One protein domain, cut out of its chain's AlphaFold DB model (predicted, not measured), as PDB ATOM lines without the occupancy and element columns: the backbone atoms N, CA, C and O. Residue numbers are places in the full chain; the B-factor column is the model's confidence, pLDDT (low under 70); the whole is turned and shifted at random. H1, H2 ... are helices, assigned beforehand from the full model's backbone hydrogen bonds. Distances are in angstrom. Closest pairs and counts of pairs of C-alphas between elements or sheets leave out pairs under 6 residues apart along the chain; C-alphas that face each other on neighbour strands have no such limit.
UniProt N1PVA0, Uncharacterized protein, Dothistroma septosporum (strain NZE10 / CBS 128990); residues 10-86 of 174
ATOM      1  N   THR A  10       2.511  56.304  51.891       92.88
ATOM      2  CA  THR A  10       1.874  56.164  53.209       92.88
ATOM      3  C   THR A  10       0.589  56.990  53.278       92.88
ATOM      4  O   THR A  10      -0.459  56.471  53.665       92.88
ATOM      5  N   THR A  11       0.641  58.254  52.856       92.75
ATOM      6  CA  THR A  11      -0.528  59.141  52.782       92.75
ATOM      7  C   THR A  11      -1.521  58.663  51.732       92.75
ATOM      8  O   THR A  11      -2.721  58.679  51.997       92.75
ATOM      9  N   TRP A  12      -1.033  58.161  50.592       93.62
ATOM     10  CA  TRP A  12      -1.854  57.500  49.576       93.62
ATOM     11  C   TRP A  12      -2.711  56.374  50.156       93.62
ATOM     12  O   TRP A  12      -3.933  56.445  50.111       93.62
ATOM     13  N   VAL A  13      -2.083  55.368  50.776       91.81
ATOM     14  CA  VAL A  13      -2.795  54.200  51.317       91.81
ATOM     15  C   VAL A  13      -3.821  54.625  52.373       91.81
ATOM     16  O   VAL A  13      -4.945  54.125  52.372       91.81
ATOM     17  N   MET A  14      -3.491  55.596  53.232       89.06
ATOM     18  CA  MET A  14      -4.455  56.151  54.193       89.06
ATOM     19  C   MET A  14      -5.648  56.833  53.506       89.06
ATOM     20  O   MET A  14      -6.786  56.637  53.935       89.06
ATOM     21  N   ALA A  15      -5.400  57.619  52.455       89.06
ATOM     22  CA  ALA A  15      -6.445  58.299  51.698       89.06
ATOM     23  C   ALA A  15      -7.366  57.290  51.005       89.06
ATOM     24  O   ALA A  15      -8.585  57.366  51.148       89.06
ATOM     25  N   VAL A  16      -6.799  56.291  50.327       88.06
ATOM     26  CA  VAL A  16      -7.620  55.331  49.596       88.06
ATOM     27  C   VAL A  16      -8.381  54.389  50.531       88.06
ATOM     28  O   VAL A  16      -9.545  54.079  50.271       88.06
ATOM     29  N   HIS A  17      -7.812  54.008  51.680       86.50
ATOM     30  CA  HIS A  17      -8.570  53.281  52.704       86.50
ATOM     31  C   HIS A  17      -9.798  54.053  53.194       86.50
ATOM     32  O   HIS A  17     -10.812  53.426  53.488       86.50
ATOM     33  N   HIS A  18      -9.739  55.385  53.264       87.75
ATOM     34  CA  HIS A  18     -10.905  56.190  53.617       87.75
ATOM     35  C   HIS A  18     -12.018  56.062  52.568       87.75
ATOM     36  O   HIS A  18     -13.153  55.769  52.937       87.75
ATOM     37  N   PHE A  19     -11.698  56.175  51.275       85.06
ATOM     38  CA  PHE A  19     -12.688  56.035  50.194       85.06
ATOM     39  C   PHE A  19     -13.236  54.617  50.076       85.06
ATOM     40  O   PHE A  19     -14.418  54.433  49.799       85.06
ATOM     41  N   ARG A  20     -12.417  53.602  50.370       86.31
ATOM     42  CA  ARG A  20     -12.896  52.219  50.463       86.31
ATOM     43  C   ARG A  20     -14.034  52.080  51.470       86.31
ATOM     44  O   ARG A  20     -14.968  51.347  51.193       86.31
ATOM     45  N   GLN A  21     -14.013  52.807  52.587       87.12
ATOM     46  CA  GLN A  21     -15.096  52.763  53.580       87.12
ATOM     47  C   GLN A  21     -16.396  53.446  53.109       87.12
ATOM     48  O   GLN A  21     -17.425  53.305  53.767       87.12
ATOM     49  N   GLU A  22     -16.375  54.167  51.982       88.62
ATOM     50  CA  GLU A  22     -17.567  54.750  51.352       88.62
ATOM     51  C   GLU A  22     -18.241  53.795  50.350       88.62
ATOM     52  O   GLU A  22     -19.358  54.064  49.899       88.62
ATOM     53  N   LEU A  23     -17.593  52.677  50.001       93.44
ATOM     54  CA  LEU A  23     -18.158  51.674  49.100       93.44
ATOM     55  C   LEU A  23     -19.304  50.892  49.772       93.44
ATOM     56  O   LEU A  23     -19.423  50.861  51.003       93.44
ATOM     57  N   PRO A  24     -20.159  50.215  48.978       97.00
ATOM     58  CA  PRO A  24     -21.111  49.254  49.515       97.00
ATOM     59  C   PRO A  24     -20.422  48.213  50.405       97.00
ATOM     60  O   PRO A  24     -19.327  47.733  50.111       97.00
ATOM     61  N   ARG A  25     -21.077  47.866  51.514       95.81
ATOM     62  CA  ARG A  25     -20.500  47.024  52.570       95.81
ATOM     63  C   ARG A  25     -19.993  45.673  52.060       95.81
ATOM     64  O   ARG A  25     -18.951  45.210  52.505       95.81
ATOM     65  N   ASP A  26     -20.735  45.046  51.160       96.50
ATOM     66  CA  ASP A  26     -20.394  43.774  50.525       96.50
ATOM     67  C   ASP A  26     -19.114  43.867  49.680       96.50
ATOM     68  O   ASP A  26     -18.277  42.963  49.730       96.50
ATOM     69  N   ILE A  27     -18.914  44.986  48.982       96.62
ATOM     70  CA  ILE A  27     -17.679  45.275  48.241       96.62
ATOM     71  C   ILE A  27     -16.506  45.447  49.214       96.62
ATOM     72  O   ILE A  27     -15.469  44.807  49.039       96.62
ATOM     73  N   CYS A  28     -16.674  46.233  50.286       94.88
ATOM     74  CA  CYS A  28     -15.641  46.406  51.317       94.88
ATOM     75  C   CYS A  28     -15.216  45.073  51.942       94.88
ATOM     76  O   CYS A  28     -14.025  44.770  52.006       94.88
ATOM     77  N   GLU A  29     -16.192  44.274  52.381       95.62
ATOM     78  CA  GLU A  29     -15.958  42.977  53.022       95.62
ATOM     79  C   GLU A  29     -15.257  41.997  52.066       95.62
ATOM     80  O   GLU A  29     -14.408  41.214  52.498       95.62
ATOM     81  N   THR A  30     -15.564  42.064  50.767       97.06
ATOM     82  CA  THR A  30     -14.904  41.253  49.736       97.06
ATOM     83  C   THR A  30     -13.437  41.641  49.576       97.06
ATOM     84  O   THR A  30     -12.572  40.771  49.681       97.06
ATOM     85  N   LEU A  31     -13.143  42.937  49.417       95.88
ATOM     86  CA  LEU A  31     -11.768  43.435  49.316       95.88
ATOM     87  C   LEU A  31     -10.941  43.041  50.547       95.88
ATOM     88  O   LEU A  31      -9.877  42.443  50.412       95.88
ATOM     89  N   GLU A  32     -11.451  43.319  51.751       94.75
ATOM     90  CA  GLU A  32     -10.750  43.029  53.008       94.75
ATOM     91  C   GLU A  32     -10.492  41.530  53.207       94.75
ATOM     92  O   GLU A  32      -9.408  41.131  53.643       94.75
ATOM     93  N   ARG A  33     -11.477  40.680  52.891       97.06
ATOM     94  CA  ARG A  33     -11.332  39.226  53.014       97.06
ATOM     95  C   ARG A  33     -10.292  38.693  52.039       97.06
ATOM     96  O   ARG A  33      -9.422  37.936  52.462       97.06
ATOM     97  N   CYS A  34     -10.377  39.064  50.765       97.06
ATOM     98  CA  CYS A  34      -9.448  38.581  49.746       97.06
ATOM     99  C   CYS A  34      -8.012  39.036  50.026       97.06
ATOM    100  O   CYS A  34      -7.097  38.225  49.936       97.06
ATOM    101  N   GLU A  35      -7.815  40.280  50.459       95.62
ATOM    102  CA  GLU A  35      -6.501  40.801  50.861       95.62
ATOM    103  C   GLU A  35      -5.929  40.052  52.073       95.62
ATOM    104  O   GLU A  35      -4.750  39.701  52.098       95.62
ATOM    105  N   LYS A  36      -6.761  39.759  53.078       96.12
ATOM    106  CA  LYS A  36      -6.341  39.033  54.285       96.12
ATOM    107  C   LYS A  36      -6.032  37.557  54.022       96.12
ATOM    108  O   LYS A  36      -5.188  36.980  54.706       96.12
ATOM    109  N   GLU A  37      -6.759  36.937  53.099       96.81
ATOM    110  CA  GLU A  37      -6.630  35.519  52.752       96.81
ATOM    111  C   GLU A  37      -5.650  35.258  51.599       96.81
ATOM    112  O   GLU A  37      -5.499  34.099  51.217       96.81
ATOM    113  N   ASP A  38      -4.985  36.297  51.079       94.50
ATOM    114  CA  ASP A  38      -4.078  36.226  49.921       94.50
ATOM    115  C   ASP A  38      -4.764  35.648  48.664       94.50
ATOM    116  O   ASP A  38      -4.219  34.815  47.947       94.50
ATOM    117  N   LYS A  39      -6.012  36.075  48.426       96.31
ATOM    118  CA  LYS A  39      -6.889  35.671  47.307       96.31
ATOM    119  C   LYS A  39      -7.183  36.843  46.373       96.31
ATOM    120  O   LYS A  39      -8.323  37.078  45.972       96.31
ATOM    121  N   THR A  40      -6.161  37.642  46.099       95.12
ATOM    122  CA  THR A  40      -6.287  38.848  45.262       95.12
ATOM    123  C   THR A  40      -6.324  38.532  43.763       95.12
ATOM    124  O   THR A  40      -6.571  39.414  42.954       95.12
ATOM    125  N   ASP A  41      -6.151  37.266  43.391       92.81
ATOM    126  CA  ASP A  41      -6.306  36.716  42.042       92.81
ATOM    127  C   ASP A  41      -7.714  36.146  41.776       92.81
ATOM    128  O   ASP A  41      -7.964  35.555  40.725       92.81
ATOM    129  N   TYR A  42      -8.647  36.271  42.729       95.44
ATOM    130  CA  TYR A  42      -9.993  35.712  42.588       95.44
ATOM    131  C   TYR A  42     -10.913  36.682  41.827       95.44
ATOM    132  O   TYR A  42     -10.858  37.885  42.087       95.44
ATOM    133  N   PRO A  43     -11.851  36.182  40.994       96.25
ATOM    134  CA  PRO A  43     -12.761  37.037  40.223       96.25
ATOM    135  C   PRO A  43     -13.577  38.016  41.078       96.25
ATOM    136  O   PRO A  43     -13.787  39.159  40.700       96.25
ATOM    137  N   GLU A  44     -13.993  37.596  42.275       96.62
ATOM    138  CA  GLU A  44     -14.718  38.460  43.217       96.62
ATOM    139  C   GLU A  44     -13.879  39.648  43.721       96.62
ATOM    140  O   GLU A  44     -14.427  40.709  44.016       96.62
ATOM    141  N   TYR A  45     -12.553  39.487  43.816       96.94
ATOM    142  CA  TYR A  45     -11.656  40.586  44.168       96.94
ATOM    143  C   TYR A  45     -11.529  41.554  42.998       96.94
ATOM    144  O   TYR A  45     -11.647  42.758  43.193       96.94
ATOM    145  N   GLU A  46     -11.350  41.026  41.787       95.25
ATOM    146  CA  GLU A  46     -11.269  41.821  40.563       95.25
ATOM    147  C   GLU A  46     -12.542  42.652  40.342       95.25
ATOM    148  O   GLU A  46     -12.458  43.859  40.131       95.25
ATOM    149  N   GLU A  47     -13.729  42.057  40.497       96.31
ATOM    150  CA  GLU A  47     -15.010  42.772  40.409       96.31
ATOM    151  C   GLU A  47     -15.109  43.906  41.443       96.31
ATOM    152  O   GLU A  47     -15.545  45.018  41.127       96.31
ATOM    153  N   ALA A  48     -14.667  43.653  42.677       96.81
ATOM    154  CA  ALA A  48     -14.664  44.649  43.741       96.81
ATOM    155  C   ALA A  48     -13.640  45.778  43.495       96.81
ATOM    156  O   ALA A  48     -13.938  46.947  43.756       96.81
ATOM    157  N   VAL A  49     -12.461  45.455  42.950       96.06
ATOM    158  CA  VAL A  49     -11.451  46.433  42.503       96.06
ATOM    159  C   VAL A  49     -12.012  47.285  41.367       96.06
ATOM    160  O   VAL A  49     -11.931  48.512  41.429       96.06
ATOM    161  N   MET A  50     -12.655  46.668  40.375       95.69
ATOM    162  CA  MET A  50     -13.258  47.377  39.247       95.69
ATOM    163  C   MET A  50     -14.384  48.314  39.682       95.69
ATOM    164  O   MET A  50     -14.510  49.413  39.140       95.69
ATOM    165  N   TYR A  51     -15.163  47.945  40.703       96.50
ATOM    166  CA  TYR A  51     -16.150  48.851  41.294       96.50
ATOM    167  C   TYR A  51     -15.491  50.131  41.832       96.50
ATOM    168  O   TYR A  51     -15.981  51.234  41.586       96.50
ATOM    169  N   PHE A  52     -14.359  50.002  42.532       95.94
ATOM    170  CA  PHE A  52     -13.586  51.150  43.003       95.94
ATOM    171  C   PHE A  52     -12.984  51.951  41.831       95.94
ATOM    172  O   PHE A  52     -13.109  53.179  41.801       95.94
ATOM    173  N   TYR A  53     -12.408  51.284  40.824       96.50
ATOM    174  CA  TYR A  53     -11.831  51.941  39.642       96.50
ATOM    175  C   TYR A  53     -12.858  52.761  38.856       96.50
ATOM    176  O   TYR A  53     -12.562  53.893  38.475       96.50
ATOM    177  N   ASN A  54     -14.090  52.271  38.710       96.06
ATOM    178  CA  ASN A  54     -15.172  53.008  38.043       96.06
ATOM    179  C   ASN A  54     -15.566  54.309  38.767       96.06
ATOM    180  O   ASN A  54     -16.189  55.198  38.183       96.06
ATOM    181  N   LEU A  55     -15.233  54.440  40.054       95.69
ATOM    182  CA  LEU A  55     -15.508  55.640  40.841       95.69
ATOM    183  C   LEU A  55     -14.310  56.588  40.894       95.69
ATOM    184  O   LEU A  55     -14.508  57.805  40.784       95.69
ATOM    185  N   HIS A  56     -13.106  56.031  41.055       96.50
ATOM    186  CA  HIS A  56     -11.914  56.764  41.482       96.50
ATOM    187  C   HIS A  56     -10.728  56.699  40.516       96.50
ATOM    188  O   HIS A  56      -9.888  57.590  40.581       96.50
ATOM    189  N   LEU A  57     -10.696  55.744  39.582       96.88
ATOM    190  CA  LEU A  57      -9.643  55.641  38.566       96.88
ATOM    191  C   LEU A  57     -10.081  56.261  37.231       96.88
ATOM    192  O   LEU A  57      -9.453  57.185  36.728       96.88
ATOM    193  N   CYS A  58     -11.189  55.783  36.663       98.06
ATOM    194  CA  CYS A  58     -11.778  56.351  35.454       98.06
ATOM    195  C   CYS A  58     -13.288  56.126  35.456       98.06
ATOM    196  O   CYS A  58     -13.758  55.005  35.616       98.06
ATOM    197  N   ARG A  59     -14.051  57.200  35.269       97.69
ATOM    198  CA  ARG A  59     -15.515  57.211  35.395       97.69
ATOM    199  C   ARG A  59     -16.249  57.066  34.064       97.69
ATOM    200  O   ARG A  59     -17.474  57.168  34.028       97.69
ATOM    201  N   LEU A  60     -15.516  56.907  32.962       97.69
ATOM    202  CA  LEU A  60     -16.103  56.698  31.643       97.69
ATOM    203  C   LEU A  60     -16.583  55.250  31.506       97.69
ATOM    204  O   LEU A  60     -15.818  54.318  31.728       97.69
ATOM    205  N   ASP A  61     -17.838  55.089  31.093       94.75
ATOM    206  CA  ASP A  61     -18.460  53.798  30.798       94.75
ATOM    207  C   ASP A  61     -19.149  53.865  29.416       94.75
ATOM    208  O   ASP A  61     -20.057  54.687  29.227       94.75
ATOM    209  N   PRO A  62     -18.719  53.059  28.425       94.88
ATOM    210  CA  PRO A  62     -17.618  52.093  28.499       94.88
ATOM    211  C   PRO A  62     -16.249  52.764  28.681       94.88
ATOM    212  O   PRO A  62     -16.020  53.878  28.203       94.88
ATOM    213  N   GLY A  63     -15.331  52.047  29.336       94.88
ATOM    214  CA  GLY A  63     -13.956  52.497  29.547       94.88
ATOM    215  C   GLY A  63     -13.228  52.800  28.224       94.88
ATOM    216  O   GLY A  63     -13.455  52.092  27.232       94.88
ATOM    217  N   PRO A  64     -12.348  53.819  28.171       97.19
ATOM    218  CA  PRO A  64     -11.609  54.172  26.960       97.19
ATOM    219  C   PRO A  64     -10.709  53.035  26.478       97.19
ATOM    220  O   PRO A  64     -10.170  52.269  27.279       97.19
ATOM    221  N   LYS A  65     -10.486  52.959  25.162       97.50
ATOM    222  CA  LYS A  65      -9.655  51.907  24.562       97.50
ATOM    223  C   LYS A  65      -8.244  51.906  25.153       97.50
ATOM    224  O   LYS A  65      -7.713  50.849  25.453       97.50
ATOM    225  N   GLU A  66      -7.660  53.082  25.334       96.50
ATOM    226  CA  GLU A  66      -6.300  53.276  25.835       96.50
ATOM    227  C   GLU A  66      -6.130  52.725  27.259       96.50
ATOM    228  O   GLU A  66      -5.094  52.148  27.590       96.50
ATOM    229  N   LEU A  67      -7.166  52.869  28.094       96.81
ATOM    230  CA  LEU A  67      -7.191  52.309  29.442       96.81
ATOM    231  C   LEU A  67      -7.342  50.784  29.394       96.81
ATOM    232  O   LEU A  67      -6.560  50.074  30.019       96.81
ATOM    233  N   ASN A  68      -8.284  50.277  28.596       96.88
ATOM    234  CA  ASN A  68      -8.509  48.835  28.462       96.88
ATOM    235  C   ASN A  68      -7.287  48.106  27.879       96.88
ATOM    236  O   ASN A  68      -6.951  47.019  28.333       96.88
ATOM    237  N   ASP A  69      -6.584  48.714  26.919       97.81
ATOM    238  CA  ASP A  69      -5.318  48.188  26.395       97.81
ATOM    239  C   ASP A  69      -4.246  48.106  27.503       97.81
ATOM    240  O   ASP A  69      -3.450  47.169  27.524       97.81
ATOM    241  N   SER A  70      -4.228  49.071  28.432       96.31
ATOM    242  CA  SER A  70      -3.294  49.073  29.567       96.31
ATOM    243  C   SER A  70      -3.619  47.960  30.568       96.31
ATOM    244  O   SER A  70      -2.703  47.296  31.049       96.31
ATOM    245  N   PHE A  71      -4.904  47.708  30.843       95.25
ATOM    246  CA  PHE A  71      -5.328  46.569  31.662       95.25
ATOM    247  C   PHE A  71      -4.993  45.230  31.003       95.25
ATOM    248  O   PHE A  71      -4.400  44.375  31.653       95.25
ATOM    249  N   ALA A  72      -5.247  45.083  29.702       96.56
ATOM    250  CA  ALA A  72      -4.889  43.872  28.965       96.56
ATOM    251  C   ALA A  72      -3.374  43.584  29.007       96.56
ATOM    252  O   ALA A  72      -2.962  42.432  29.112       96.56
ATOM    253  N   ALA A  73      -2.531  44.623  28.971       96.44
ATOM    254  CA  ALA A  73      -1.085  44.461  29.125       96.44
ATOM    255  C   ALA A  73      -0.685  44.005  30.542       96.44
ATOM    256  O   ALA A  73       0.236  43.204  30.683       96.44
ATOM    257  N   LEU A  74      -1.378  44.485  31.582       93.94
ATOM    258  CA  LEU A  74      -1.177  44.009  32.956       93.94
ATOM    259  C   LEU A  74      -1.630  42.555  33.127       93.94
ATOM    260  O   LEU A  74      -0.971  41.804  33.838       93.94
ATOM    261  N   GLU A  75      -2.715  42.142  32.474       92.31
ATOM    262  CA  GLU A  75      -3.156  40.741  32.465       92.31
ATOM    263  C   GLU A  75      -2.139  39.817  31.776       92.31
ATOM    264  O   GLU A  75      -1.945  38.682  32.212       92.31
ATOM    265  N   GLU A  76      -1.474  40.294  30.717       96.12
ATOM    266  CA  GLU A  76      -0.437  39.534  30.009       96.12
ATOM    267  C   GLU A  76       0.840  39.366  30.853       96.12
ATOM    268  O   GLU A  76       1.386  38.262  30.928       96.12
ATOM    269  N   ASP A  77       1.310  40.439  31.501       95.12
ATOM    270  CA  ASP A  77       2.452  40.410  32.423       95.12
ATOM    271  C   ASP A  77       2.342  41.499  33.506       95.12
ATOM    272  O   ASP A  77       2.585  42.687  33.272       95.12
ATOM    273  N   ASN A  78       2.050  41.078  34.740       94.12
ATOM    274  CA  ASN A  78       1.941  41.969  35.895       94.12
ATOM    275  C   ASN A  78       3.204  42.030  36.769       94.12
ATOM    276  O   ASN A  78       3.164  42.657  37.831       94.12
ATOM    277  N   ALA A  79       4.325  41.412  36.378       96.31
ATOM    278  CA  ALA A  79       5.445  41.171  37.292       96.31
ATOM    279  C   ALA A  79       6.000  42.461  37.914       96.31
ATOM    280  O   ALA A  79       6.290  42.509  39.115       96.31
ATOM    281  N   VAL A  80       6.127  43.527  37.116       96.94
ATOM    282  CA  VAL A  80       6.599  44.835  37.593       96.94
ATOM    283  C   VAL A  80       5.572  45.475  38.519       96.94
ATOM    284  O   VAL A  80       5.931  45.894  39.620       96.94
ATOM    285  N   TYR A  81       4.312  45.538  38.089       96.06
ATOM    286  CA  TYR A  81       3.241  46.172  38.852       96.06
ATOM    287  C   TYR A  81       3.050  45.488  40.208       96.06
ATOM    288  O   TYR A  81       3.111  46.148  41.243       96.06
ATOM    289  N   TYR A  82       2.971  44.157  40.225       94.94
ATOM    290  CA  TYR A  82       2.826  43.381  41.451       94.94
ATOM    291  C   TYR A  82       4.030  43.546  42.393       94.94
ATOM    292  O   TYR A  82       3.871  43.761  43.594       94.94
ATOM    293  N   SER A  83       5.255  43.498  41.857       96.69
ATOM    294  CA  SER A  83       6.474  43.602  42.675       96.69
ATOM    295  C   SER A  83       6.686  45.004  43.258       96.69
ATOM    296  O   SER A  83       7.211  45.156  44.366       96.69
ATOM    297  N   MET A  84       6.335  46.047  42.505       97.69
ATOM    298  CA  MET A  84       6.550  47.436  42.912       97.69
ATOM    299  C   MET A  84       5.384  47.974  43.737       97.69
ATOM    300  O   MET A  84       5.624  48.560  44.793       97.69
ATOM    301  N   ASN A  85       4.156  47.758  43.272       96.12
ATOM    302  CA  ASN A  85       2.934  48.270  43.872       96.12
ATOM    303  C   ASN A  85       2.233  47.188  44.700       96.12
ATOM    304  O   ASN A  85       2.262  47.229  45.929       96.12
ATOM    305  N   GLY A  86       1.664  46.191  44.031       95.06
ATOM    306  CA  GLY A  86       0.786  45.183  44.618       95.06
ATOM    307  C   GLY A  86      -0.322  44.795  43.634       95.06
ATOM    308  O   GLY A  86      -0.214  45.114  42.452       95.06
TER     309      GLY A  86
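This is residues 10 to 86 of the 174 residues of an uncharacterized protein of Dothistroma septosporum (strain NZE10 / CBS 128990) (UniProt N1PVA0). Two helices, H2 and H3, pack on each other at a steep angle, and the rest of the printed part makes an open frame: H1 leads in with its last residue near both of them and residues 10 to 15 sticking out, while H4 stands across a gap from H3, with the short helix H5 turned about perpendicular to H4. Contacts between the helices are few, and H2 with H3 is the one pair that touches. The printed part has 77 residues with five named helices, H1 to H5 in order along it, and no named strand; the class is all helix. The whole is compact by its radius of gyration of the C-alphas, 13.1 A, and spans 30 by 27 by 27 A.

H1 is residues 10 to 20, 15.5 A from first to last C-alpha, and begins at C-alpha 10 at (1.874, 56.164, 53.209). H2 is residues 25 to 36, 16.3 A long. H3 is residues 43 to 56, the longest at 19.8 A, with C-alpha 43 at (-12.761, 37.037, 40.223). H4 is residues 65 to 76, 16.4 A long. H5 is residues 79 to 84 and ends at C-alpha 84 at (6.550, 47.436, 42.912).

H2 and H3 touch, with the C-alphas of Ile 27 and Ala 48 the closest at 5.5 A. They run opposite ways at a steep tilt of 60 degrees. H1 is close to H2 but not clearly touching it; the closest C-alphas are those of Arg 20 and Cys 28, 6.5 A apart. H1 is also close to H3 but not clearly touching it, the C-alphas of Arg 20 and Phe 52 being the closest at 7.6 A, and their lines are about perpendicular at 80 degrees. H3 and H4 are apart. H4 and H5 are close but not clearly touching, with the C-alphas of Leu 74 and Tyr 81 the closest at 7.7 A, and are about perpendicular at 83 degrees. H5 is apart from H1, H2 and H3. In H1, H2, H4 and H5 every O i to N i+4 pair is within hydrogen-bond range; in H3 9 of 10 are.

The two C-alphas farthest apart are those of Glu 37 and Lys 65, 32.7 A. The printed part has no cut. The links H1 to H2 and H4 to H5 are tight, those from H2 to H3 and H3 to H4 are short, and no link is long. Residues 68 to 73 of H4 stand free, as do residues 10 to 15 of H1. The mean pLDDT of the printed part is 94.9, and no printed residue is under 70.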